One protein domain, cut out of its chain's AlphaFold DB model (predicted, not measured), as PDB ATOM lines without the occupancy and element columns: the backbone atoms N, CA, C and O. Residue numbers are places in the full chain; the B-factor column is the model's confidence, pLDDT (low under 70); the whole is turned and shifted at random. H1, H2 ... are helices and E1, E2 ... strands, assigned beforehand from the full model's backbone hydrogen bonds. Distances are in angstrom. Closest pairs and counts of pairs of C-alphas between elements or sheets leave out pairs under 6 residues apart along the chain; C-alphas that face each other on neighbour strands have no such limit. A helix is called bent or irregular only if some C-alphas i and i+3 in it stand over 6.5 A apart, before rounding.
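What this domain is: This is residues 216 to 303 of the 311 residues of an uncharacterized protein of Sphingobacteriales bacterium (UniProt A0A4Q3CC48). Little regular structure is here: a flat, loose loop of chain with a two-stranded antiparallel ribbon, E1 and E2, at one border, H1 beside E1, and tiny H2 far from H1 among long unnamed stretches. The 88 printed residues hold H1, E1, H2, E2 in that order; the class is mixed, with 29 residues in named elements. The radius of gyration of the C-alphas is 15.1 A, the spans 38 by 34 by 17 A.

How they stand to each other: H1, residues 216 to 227, is irregular, C-alphas 223 and 226 being 8.9 A apart; 4 of 8 O i to N i+4 pairs are within hydrogen-bond range. Its closest C-alpha pair with E1, residues 234 to 240, is Pro 216 and Val 235, 5.4 A. H2, residues 262 to 265, too short for such O to N pairs, is apart from H1. E2, residues 279 to 284, is antiparallel to E1 at 147 degrees, with N 236 and O 282 at 2.8 A.

Where its parts are: H1 begins at C-alpha (32.623, 24.693, -5.921) and measures 14.2 A, E1 17.9 A, H2 5.5 A; E2 measures 16.2 A and ends at (23.017, 19.528, -7.355).

The domain as a whole: The C-alphas of Asp 245 and Asp 289 are farthest apart, 41.5 A. The printed part has no cut. Links E1 to H2 and H2 to E2 are long. Residues 288 to 303 have pLDDT under 70.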
ATOM      1  N   PRO A 216      33.842  25.169  -5.272       92.88
ATOM      2  CA  PRO A 216      32.623  24.693  -5.921       92.88
ATOM      3  C   PRO A 216      32.380  25.333  -7.288       92.88
ATOM      4  O   PRO A 216      31.824  24.681  -8.169       92.88
ATOM      5  N   ASN A 217      32.801  26.584  -7.499       93.69
ATOM      6  CA  ASN A 217      32.595  27.261  -8.779       93.69
ATOM      7  C   ASN A 217      33.486  26.643  -9.857       93.69
ATOM      8  O   ASN A 217      32.989  26.312 -10.936       93.69
ATOM      9  N   SER A 218      34.769  26.424  -9.551       93.62
ATOM     10  CA  SER A 218      35.683  25.725 -10.462       93.62
ATOM     11  C   SER A 218      35.220  24.294 -10.725       93.62
ATOM     12  O   SER A 218      35.095  23.899 -11.877       93.62
ATOM     13  N   TRP A 219      34.868  23.524  -9.691       95.50
ATOM     14  CA  TRP A 219      34.384  22.150  -9.873       95.50
ATOM     15  C   TRP A 219      33.098  22.086 -10.707       95.50
ATOM     16  O   TRP A 219      32.973  21.225 -11.578       95.50
ATOM     17  N   ASN A 220      32.158  23.010 -10.506       95.50
ATOM     18  CA  ASN A 220      30.928  23.044 -11.294       95.50
ATOM     19  C   ASN A 220      31.177  23.410 -12.765       95.50
ATOM     20  O   ASN A 220      30.572  22.804 -13.652       95.50
ATOM     21  N   SER A 221      32.076  24.366 -13.023       95.00
ATOM     22  CA  SER A 221      32.494  24.767 -14.374       95.00
ATOM     23  C   SER A 221      33.250  23.652 -15.097       95.00
ATOM     24  O   SER A 221      32.964  23.352 -16.255       95.00
ATOM     25  N   ASP A 222      34.193  23.017 -14.405       94.62
ATOM     26  CA  ASP A 222      35.234  22.214 -15.039       94.62
ATOM     27  C   ASP A 222      34.913  20.718 -14.992       94.62
ATOM     28  O   ASP A 222      35.039  20.023 -16.000       94.62
ATOM     29  N   LEU A 223      34.459  20.224 -13.836       94.69
ATOM     30  CA  LEU A 223      34.202  18.805 -13.600       94.69
ATOM     31  C   LEU A 223      32.737  18.428 -13.790       94.69
ATOM     32  O   LEU A 223      32.476  17.343 -14.291       94.69
ATOM     33  N   TRP A 224      31.773  19.258 -13.390       95.00
ATOM     34  CA  TRP A 224      30.353  18.905 -13.527       95.00
ATOM     35  C   TRP A 224      29.790  19.282 -14.895       95.00
ATOM     36  O   TRP A 224      29.068  18.491 -15.501       95.00
ATOM     37  N   LYS A 225      30.103  20.489 -15.394       93.88
ATOM     38  CA  LYS A 225      29.625  21.022 -16.686       93.88
ATOM     39  C   LYS A 225      28.112  20.847 -16.876       93.88
ATOM     40  O   LYS A 225      27.654  20.414 -17.932       93.88
ATOM     41  N   SER A 226      27.331  21.152 -15.835       90.06
ATOM     42  CA  SER A 226      25.869  20.943 -15.821       90.06
ATOM     43  C   SER A 226      25.457  19.501 -16.172       90.06
ATOM     44  O   SER A 226      24.532  19.283 -16.952       90.06
ATOM     45  N   GLY A 227      26.185  18.513 -15.644       89.31
ATOM     46  CA  GLY A 227      25.954  17.082 -15.869       89.31
ATOM     47  C   GLY A 227      26.633  16.496 -17.110       89.31
ATOM     48  O   GLY A 227      26.461  15.316 -17.384       89.31
ATOM     49  N   LYS A 228      27.396  17.289 -17.874       90.38
ATOM     50  CA  LYS A 228      28.115  16.831 -19.082       90.38
ATOM     51  C   LYS A 228      29.608  16.566 -18.851       90.38
ATOM     52  O   LYS A 228      30.328  16.300 -19.810       90.38
ATOM     53  N   GLY A 229      30.084  16.737 -17.620       92.50
ATOM     54  CA  GLY A 229      31.486  16.581 -17.249       92.50
ATOM     55  C   GLY A 229      31.802  15.220 -16.625       92.50
ATOM     56  O   GLY A 229      31.102  14.236 -16.841       92.50
ATOM     57  N   LEU A 230      32.891  15.180 -15.860       94.44
ATOM     58  CA  LEU A 230      33.410  13.991 -15.188       94.44
ATOM     59  C   LEU A 230      32.654  13.608 -13.913       94.44
ATOM     60  O   LEU A 230      32.633  12.430 -13.567       94.44
ATOM     61  N   ILE A 231      32.060  14.572 -13.202       93.31
ATOM     62  CA  ILE A 231      31.283  14.283 -11.989       93.31
ATOM     63  C   ILE A 231      29.780  14.311 -12.288       93.31
ATOM     64  O   ILE A 231      29.315  15.184 -13.025       93.31
ATOM     65  N   PRO A 232      28.994  13.395 -11.700       89.94
ATOM     66  CA  PRO A 232      27.581  13.233 -12.044       89.94
ATOM     67  C   PRO A 232      26.656  14.256 -11.367       89.94
ATOM     68  O   PRO A 232      25.483  14.360 -11.719       89.94
ATOM     69  N   ALA A 233      27.160  15.009 -10.389       92.94
ATOM     70  CA  ALA A 233      26.392  15.987  -9.629       92.94
ATOM     71  C   ALA A 233      27.231  17.232  -9.341       92.94
ATOM     72  O   ALA A 233      28.442  17.138  -9.134       92.94
ATOM     73  N   GLY A 234      26.577  18.391  -9.316       93.31
ATOM     74  CA  GLY A 234      27.224  19.656  -8.995       93.31
ATOM     75  C   GLY A 234      27.495  19.774  -7.500       93.31
ATOM     76  O   GLY A 234      26.737  19.269  -6.670       93.31
ATOM     77  N   VAL A 235      28.563  20.473  -7.138       94.06
ATOM     78  CA  VAL A 235      28.903  20.793  -5.752       94.06
ATOM     79  C   VAL A 235      28.156  22.067  -5.357       94.06
ATOM     80  O   VAL A 235      28.419  23.150  -5.876       94.06
ATOM     81  N   GLY A 236      27.174  21.943  -4.470       92.69
ATOM     82  CA  GLY A 236      26.388  23.062  -3.956       92.69
ATOM     83  C   GLY A 236      26.944  23.653  -2.664       92.69
ATOM     84  O   GLY A 236      28.127  23.548  -2.355       92.69
ATOM     85  N   ALA A 237      26.070  24.307  -1.900       90.75
ATOM     86  CA  ALA A 237      26.450  24.923  -0.635       90.75
ATOM     87  C   ALA A 237      26.834  23.874   0.421       90.75
ATOM     88  O   ALA A 237      26.253  22.784   0.480       90.75
ATOM     89  N   LEU A 238      27.770  24.248   1.294       91.56
ATOM     90  CA  LEU A 238      28.059  23.497   2.510       91.56
ATOM     91  C   LEU A 238      26.845  23.500   3.446       91.56
ATOM     92  O   LEU A 238      26.085  24.468   3.529       91.56
ATOM     93  N   SER A 239      26.674  22.394   4.153       91.44
ATOM     94  CA  SER A 239      25.634  22.177   5.147       91.44
ATOM     95  C   SER A 239      26.230  21.471   6.358       91.44
ATOM     96  O   SER A 239      27.165  20.685   6.216       91.44
ATOM     97  N   GLY A 240      25.665  21.743   7.534       89.94
ATOM     98  CA  GLY A 240      26.206  21.284   8.811       89.94
ATOM     99  C   GLY A 240      27.175  22.287   9.444       89.94
ATOM    100  O   GLY A 240      27.263  23.435   9.008       89.94
ATOM    101  N   ASP A 241      27.858  21.865  10.505       87.00
ATOM    102  CA  ASP A 241      28.783  22.685  11.296       87.00
ATOM    103  C   ASP A 241      29.782  21.749  12.011       87.00
ATOM    104  O   ASP A 241      29.426  20.658  12.455       87.00
ATOM    105  N   ILE A 242      31.049  22.157  12.090       85.88
ATOM    106  CA  ILE A 242      32.146  21.379  12.687       85.88
ATOM    107  C   ILE A 242      32.175  21.436  14.222       85.88
ATOM    108  O   ILE A 242      32.869  20.621  14.837       85.88
ATOM    109  N   LYS A 243      31.426  22.358  14.850       88.19
ATOM    110  CA  LYS A 243      31.327  22.465  16.319       88.19
ATOM    111  C   LYS A 243      30.838  21.158  16.946       88.19
ATOM    112  O   LYS A 243      30.003  20.468  16.367       88.19
ATOM    113  N   GLU A 244      31.331  20.850  18.144       81.06
ATOM    114  CA  GLU A 244      31.047  19.582  18.831       81.06
ATOM    115  C   GLU A 244      29.568  19.325  19.102       81.06
ATOM    116  O   GLU A 244      29.119  18.196  18.917       81.06
ATOM    117  N   ASP A 245      28.809  20.366  19.437       84.69
ATOM    118  CA  ASP A 245      27.381  20.256  19.761       84.69
ATOM    119  C   ASP A 245      26.462  20.262  18.527       84.69
ATOM    120  O   ASP A 245      25.233  20.213  18.650       84.69
ATOM    121  N   SER A 246      27.031  20.356  17.324       86.38
ATOM    122  CA  SER A 246      26.253  20.402  16.089       86.38
ATOM    123  C   SER A 246      25.661  19.031  15.757       86.38
ATOM    124  O   SER A 246      26.336  18.008  15.905       86.38
ATOM    125  N   PRO A 247      24.413  18.976  15.259       84.81
ATOM    126  CA  PRO A 247      23.816  17.721  14.835       84.81
ATOM    127  C   PRO A 247      24.615  17.113  13.681       84.81
ATOM    128  O   PRO A 247      24.949  17.795  12.711       84.81
ATOM    129  N   THR A 248      24.875  15.813  13.770       89.69
ATOM    130  CA  THR A 248      25.515  15.038  12.708       89.69
ATOM    131  C   THR A 248      24.467  14.360  11.836       89.69
ATOM    132  O   THR A 248      23.362  14.048  12.289       89.69
ATOM    133  N   ILE A 249      24.825  14.085  10.588       90.31
ATOM    134  CA  ILE A 249      24.091  13.151   9.732       90.31
ATOM    135  C   ILE A 249      24.883  11.852   9.613       90.31
ATOM    136  O   ILE A 249      26.085  11.825   9.873       90.31
ATOM    137  N   SER A 250      24.219  10.790   9.189       88.44
ATOM    138  CA  SER A 250      24.877   9.546   8.810       88.44
ATOM    139  C   SER A 250      24.371   9.065   7.459       88.44
ATOM    140  O   SER A 250      23.351   9.537   6.939       88.44
ATOM    141  N   ILE A 251      25.118   8.137   6.867       86.31
ATOM    142  CA  ILE A 251      24.672   7.427   5.671       86.31
ATOM    143  C   ILE A 251      23.469   6.569   6.063       86.31
ATOM    144  O   ILE A 251      23.477   5.911   7.105       86.31
ATOM    145  N   LEU A 252      22.410   6.629   5.255       85.19
ATOM    146  CA  LEU A 252      21.170   5.917   5.529       85.19
ATOM    147  C   LEU A 252      21.439   4.409   5.602       85.19
ATOM    148  O   LEU A 252      21.910   3.814   4.639       85.19
ATOM    149  N   ALA A 253      21.104   3.799   6.741       80.12
ATOM    150  CA  ALA A 253      21.165   2.356   6.915       80.12
ATOM    151  C   ALA A 253      20.011   1.693   6.152       80.12
ATOM    152  O   ALA A 253      18.903   1.543   6.672       80.12
ATOM    153  N   GLU A 254      20.270   1.312   4.909       84.81
ATOM    154  CA  GLU A 254      19.363   0.519   4.088       84.81
ATOM    155  C   GLU A 254      20.079  -0.714   3.541       84.81
ATOM    156  O   GLU A 254      21.306  -0.803   3.570       84.81
ATOM    157  N   ARG A 255      19.309  -1.690   3.051       85.81
ATOM    158  CA  ARG A 255      19.908  -2.801   2.318       85.81
ATOM    159  C   ARG A 255      20.454  -2.257   1.002       85.81
ATOM    160  O   ARG A 255      19.686  -1.835   0.139       85.81
ATOM    161  N   TYR A 256      21.769  -2.285   0.852       87.44
ATOM    162  CA  TYR A 256      22.435  -1.783  -0.334       87.44
ATOM    163  C   TYR A 256      22.303  -2.792  -1.473       87.44
ATOM    164  O   TYR A 256      22.667  -3.955  -1.314       87.44
ATOM    165  N   ASN A 257      21.806  -2.339  -2.623       85.88
ATOM    166  CA  ASN A 257      21.728  -3.139  -3.856       85.88
ATOM    167  C   ASN A 257      22.847  -2.795  -4.850       85.88
ATOM    168  O   ASN A 257      22.872  -3.311  -5.961       85.88
ATOM    169  N   ASN A 258      23.709  -1.830  -4.513       84.69
ATOM    170  CA  ASN A 258      24.828  -1.472  -5.368       84.69
ATOM    171  C   ASN A 258      26.027  -2.377  -5.042       84.69
ATOM    172  O   ASN A 258      26.427  -2.388  -3.875       84.69
ATOM    173  N   PRO A 259      26.664  -3.032  -6.031       82.69
ATOM    174  CA  PRO A 259      27.799  -3.926  -5.789       82.69
ATOM    175  C   PRO A 259      28.952  -3.307  -4.985       82.69
ATOM    176  O   PRO A 259      29.633  -4.011  -4.247       82.69
ATOM    177  N   ALA A 260      29.162  -1.987  -5.073       82.88
ATOM    178  CA  ALA A 260      30.199  -1.292  -4.306       82.88
ATOM    179  C   ALA A 260      29.884  -1.182  -2.801       82.88
ATOM    180  O   ALA A 260      30.792  -0.986  -1.997       82.88
ATOM    181  N   LEU A 261      28.608  -1.286  -2.418       86.19
ATOM    182  CA  LEU A 261      28.131  -1.127  -1.042       86.19
ATOM    183  C   LEU A 261      27.538  -2.416  -0.456       86.19
ATOM    184  O   LEU A 261      27.324  -2.493   0.751       86.19
ATOM    185  N   GLU A 262      27.302  -3.440  -1.279       86.75
ATOM    186  CA  GLU A 262      26.717  -4.719  -0.859       86.75
ATOM    187  C   GLU A 262      27.490  -5.402   0.274       86.75
ATOM    188  O   GLU A 262      26.878  -6.058   1.117       86.75
ATOM    189  N   LEU A 263      28.812  -5.204   0.340       85.69
ATOM    190  CA  LEU A 263      29.666  -5.729   1.408       85.69
ATOM    191  C   LEU A 263      29.195  -5.284   2.807       85.69
ATOM    192  O   LEU A 263      29.285  -6.065   3.755       85.69
ATOM    193  N   PHE A 264      28.650  -4.068   2.923       87.94
ATOM    194  CA  PHE A 264      28.157  -3.494   4.180       87.94
ATOM    195  C   PHE A 264      26.779  -4.026   4.601       87.94
ATOM    196  O   PHE A 264      26.291  -3.673   5.671       87.94
ATOM    197  N   ASN A 265      26.143  -4.889   3.799       88.12
ATOM    198  CA  ASN A 265      24.953  -5.621   4.238       88.12
ATOM    199  C   ASN A 265      25.290  -6.718   5.263       88.12
ATOM    200  O   ASN A 265      24.396  -7.187   5.965       88.12
ATOM    201  N   ASP A 266      26.555  -7.145   5.335       88.38
ATOM    202  CA  ASP A 266      27.057  -8.057   6.361       88.38
ATOM    203  C   ASP A 266      27.779  -7.246   7.453       88.38
ATOM    204  O   ASP A 266      28.872  -6.730   7.201       88.38
ATOM    205  N   PRO A 267      27.220  -7.155   8.678       85.44
ATOM    206  CA  PRO A 267      27.795  -6.359   9.765       85.44
ATOM    207  C   PRO A 267      29.232  -6.740  10.142       85.44
ATOM    208  O   PRO A 267      29.938  -5.946  10.762       85.44
ATOM    209  N   ARG A 268      29.698  -7.943   9.775       86.81
ATOM    210  CA  ARG A 268      31.081  -8.382  10.022       86.81
ATOM    211  C   ARG A 268      32.111  -7.595   9.209       86.81
ATOM    212  O   ARG A 268      33.276  -7.576   9.591       86.81
ATOM    213  N   ASN A 269      31.689  -6.942   8.126       84.56
ATOM    214  CA  ASN A 269      32.543  -6.101   7.287       84.56
ATOM    215  C   ASN A 269      32.544  -4.622   7.721       84.56
ATOM    216  O   ASN A 269      33.164  -3.789   7.063       84.56
ATOM    217  N   GLY A 270      31.858  -4.294   8.821       84.12
ATOM    218  CA  GLY A 270      31.679  -2.933   9.315       84.12
ATOM    219  C   GLY A 270      30.354  -2.303   8.883       84.12
ATOM    220  O   GLY A 270      29.658  -2.797   7.997       84.12
ATOM    221  N   THR A 271      30.013  -1.188   9.527       82.94
ATOM    222  CA  THR A 271      28.727  -0.503   9.354       82.94
ATOM    223  C   THR A 271      28.956   0.941   8.923       82.94
ATOM    224  O   THR A 271      29.348   1.792   9.718       82.94
ATOM    225  N   ILE A 272      28.680   1.250   7.656       83.44
ATOM    226  CA  ILE A 272      28.916   2.596   7.114       83.44
ATOM    227  C   ILE A 272      28.008   3.667   7.754       83.44
ATOM    228  O   ILE A 272      28.403   4.828   7.871       83.44
ATOM    229  N   SER A 273      26.821   3.277   8.237       84.44
ATOM    230  CA  SER A 273      25.859   4.173   8.893       84.44
ATOM    231  C   SER A 273      26.271   4.636  10.290       84.44
ATOM    232  O   SER A 273      25.659   5.565  10.815       84.44
ATOM    233  N   ASP A 274      27.300   4.030  10.886       85.12
ATOM    234  CA  ASP A 274      27.825   4.454  12.192       85.12
ATOM    235  C   ASP A 274      28.715   5.703  12.068       85.12
ATOM    236  O   ASP A 274      29.062   6.343  13.062       85.12
ATOM    237  N   SER A 275      29.054   6.092  10.834       84.19
ATOM    238  CA  SER A 275      29.827   7.299  10.545       84.19
ATOM    239  C   SER A 275      29.015   8.559  10.854       84.19
ATOM    240  O   SER A 275      27.957   8.795  10.266       84.19
ATOM    241  N   ALA A 276      29.548   9.409  11.733       88.06
ATOM    242  CA  ALA A 276      28.983  10.717  12.048       88.06
ATOM    243  C   ALA A 276      29.605  11.801  11.151       88.06
ATOM    244  O   ALA A 276      30.763  12.182  11.315       88.06
ATOM    245  N   ILE A 277      28.820  12.322  10.211       90.06
ATOM    246  CA  ILE A 277      29.225  13.373   9.274       90.06
ATOM    247  C   ILE A 277      28.704  14.714   9.791       90.06
ATOM    248  O   ILE A 277      27.502  14.909   9.976       90.06
ATOM    249  N   ARG A 278      29.622  15.652  10.034       91.56
ATOM    250  CA  ARG A 278      29.315  16.989  10.573       91.56
ATOM    251  C   ARG A 278      29.130  18.059   9.511       91.56
ATOM    252  O   ARG A 278      28.318  18.959   9.689       91.56
ATOM    253  N   LEU A 279      29.888  17.965   8.425       90.69
ATOM    254  CA  LEU A 279      29.903  18.946   7.351       90.69
ATOM    255  C   LEU A 279      29.884  18.213   6.013       90.69
ATOM    256  O   LEU A 279      30.614  17.241   5.833       90.69
ATOM    257  N   TRP A 280      29.038  18.654   5.089       91.81
ATOM    258  CA  TRP A 280      28.907  18.041   3.770       91.81
ATOM    259  C   TRP A 280      28.484  19.064   2.721       91.81
ATOM    260  O   TRP A 280      27.836  20.069   3.025       91.81
ATOM    261  N   PHE A 281      28.810  18.791   1.461       92.00
ATOM    262  CA  PHE A 281      28.274  19.544   0.333       92.00
ATOM    263  C   PHE A 281      26.879  19.035  -0.025       92.00
ATOM    264  O   PHE A 281      26.655  17.829  -0.148       92.00
ATOM    265  N   LYS A 282      25.928  19.949  -0.237       92.50
ATOM    266  CA  LYS A 282      24.666  19.601  -0.898       92.50
ATOM    267  C   LYS A 282      24.936  19.390  -2.382       92.50
ATOM    268  O   LYS A 282      25.461  20.290  -3.029       92.50
ATOM    269  N   LEU A 283      24.577  18.228  -2.917       92.25
ATOM    270  CA  LEU A 283      24.752  17.939  -4.336       92.25
ATOM    271  C   LEU A 283      23.615  18.545  -5.167       92.25
ATOM    272  O   LEU A 283      22.464  18.571  -4.732       92.25
ATOM    273  N   GLN A 284      23.957  19.038  -6.352       90.75
ATOM    274  CA  GLN A 284      23.017  19.528  -7.355       90.75
ATOM    275  C   GLN A 284      22.788  18.432  -8.392       90.75
ATOM    276  O   GLN A 284      23.744  17.903  -8.963       90.75
ATOM    277  N   GLU A 285      21.530  18.087  -8.632       85.31
ATOM    278  CA  GLU A 285      21.177  17.081  -9.630       85.31
ATOM    279  C   GLU A 285      21.410  17.611 -11.048       85.31
ATOM    280  O   GLU A 285      21.236  18.800 -11.330       85.31
ATOM    281  N   ALA A 286      21.829  16.719 -11.946       77.12
ATOM    282  CA  ALA A 286      21.936  17.047 -13.356       77.12
ATOM    283  C   ALA A 286      20.533  17.280 -13.960       77.12
ATOM    284  O   ALA A 286      19.570  16.630 -13.545       77.12
ATOM    285  N   PRO A 287      20.394  18.173 -14.957       74.06
ATOM    286  CA  PRO A 287      19.166  18.277 -15.741       74.06
ATOM    287  C   PRO A 287      18.806  16.927 -16.383       74.06
ATOM    288  O   PRO A 287      19.703  16.175 -16.760       74.06
ATOM    289  N   ALA A 288      17.512  16.646 -16.565       64.75
ATOM    290  CA  ALA A 288      17.000  15.346 -17.032       64.75
ATOM    291  C   ALA A 288      17.578  14.852 -18.380       64.75
ATOM    292  O   ALA A 288      17.558  13.654 -18.646       64.75
ATOM    293  N   ASP A 289      18.135  15.753 -19.195       62.00
ATOM    294  CA  ASP A 289      18.674  15.462 -20.531       62.00
ATOM    295  C   ASP A 289      20.208  15.259 -20.556       62.00
ATOM    296  O   ASP A 289      20.821  15.190 -21.625       62.00
ATOM    297  N   ALA A 290      20.870  15.210 -19.395       56.03
ATOM    298  CA  ALA A 290      22.311  14.986 -19.301       56.03
ATOM    299  C   ALA A 290      22.641  13.481 -19.348       56.03
ATOM    300  O   ALA A 290      22.114  12.689 -18.568       56.03
ATOM    301  N   GLY A 291      23.508  13.080 -20.285       51.34
ATOM    302  CA  GLY A 291      23.899  11.685 -20.513       51.34
ATOM    303  C   GLY A 291      24.369  10.970 -19.241       51.34
ATOM    304  O   GLY A 291      25.134  11.512 -18.448       51.34
ATOM    305  N   ALA A 292      23.888   9.741 -19.056       42.38
ATOM    306  CA  ALA A 292      23.995   8.983 -17.817       42.38
ATOM    307  C   ALA A 292      25.424   8.486 -17.526       42.38
ATOM    308  O   ALA A 292      25.793   7.367 -17.881       42.38
ATOM    309  N   VAL A 293      26.205   9.269 -16.783       48.69
ATOM    310  CA  VAL A 293      27.176   8.685 -15.849       48.69
ATOM    311  C   VAL A 293      26.348   8.191 -14.667       48.69
ATOM    312  O   VAL A 293      25.825   9.014 -13.927       48.69
ATOM    313  N   SER A 294      26.144   6.876 -14.524       45.12
ATOM    314  CA  SER A 294      25.331   6.324 -13.426       45.12
ATOM    315  C   SER A 294      26.005   6.619 -12.080       45.12
ATOM    316  O   SER A 294      27.048   6.026 -11.797       45.12
ATOM    317  N   PRO A 295      25.464   7.521 -11.239       50.62
ATOM    318  CA  PRO A 295      26.070   7.813  -9.954       50.62
ATOM    319  C   PRO A 295      25.687   6.746  -8.930       50.62
ATOM    320  O   PRO A 295      24.571   6.228  -8.935       50.62
ATOM    321  N   VAL A 296      26.580   6.503  -7.971       50.44
ATOM    322  CA  VAL A 296      26.232   5.864  -6.696       50.44
ATOM    323  C   VAL A 296      26.322   6.939  -5.610       50.44
ATOM    324  O   VAL A 296      27.356   7.063  -4.956       50.44
ATOM    325  N   PRO A 297      25.301   7.803  -5.451       53.56
ATOM    326  CA  PRO A 297      25.332   8.813  -4.407       53.56
ATOM    327  C   PRO A 297      25.094   8.149  -3.046       53.56
ATOM    328  O   PRO A 297      24.131   7.400  -2.874       53.56
ATOM    329  N   ALA A 298      25.923   8.465  -2.052       51.47
ATOM    330  CA  ALA A 298      25.592   8.157  -0.665       51.47
ATOM    331  C   ALA A 298      24.429   9.062  -0.223       51.47
ATOM    332  O   ALA A 298      24.553  10.290  -0.218       51.47
ATOM    333  N   ARG A 299      23.279   8.475   0.124       54.69
ATOM    334  CA  ARG A 299      22.124   9.222   0.645       54.69
ATOM    335  C   ARG A 299      22.226   9.357   2.163       54.69
ATOM    336  O   ARG A 299      22.377   8.368   2.876       54.69
ATOM    337  N   GLY A 300      22.137  10.590   2.656       44.16
ATOM    338  CA  GLY A 300      22.132  10.887   4.089       44.16
ATOM    339  C   GLY A 300      20.732  10.779   4.697       44.16
ATOM    340  O   GLY A 300      19.768  11.296   4.132       44.16
ATOM    341  N   GLY A 301      20.627  10.140   5.864       45.84
ATOM    342  CA  GLY A 301      19.417  10.107   6.686       45.84
ATOM    343  C   GLY A 301      19.535  11.057   7.879       45.84
ATOM    344  O   GLY A 301      20.522  11.029   8.610       45.84
ATOM    345  N   GLY A 302      18.536  11.914   8.098       37.28
ATOM    346  CA  GLY A 302      18.479  12.771   9.282       37.28
ATOM    347  C   GLY A 302      17.926  12.014  10.491       37.28
ATOM    348  O   GLY A 302      16.828  11.460  10.420       37.28
ATOM    349  N   GLY A 303      18.648  12.026  11.614       35.25
ATOM    350  CA  GLY A 303      18.174  11.496  12.894       35.25
ATOM    351  C   GLY A 303      16.957  12.271  13.404       35.25
ATOM    352  O   GLY A 303      17.082  13.266  14.117       35.25
TER     353      GLY A 303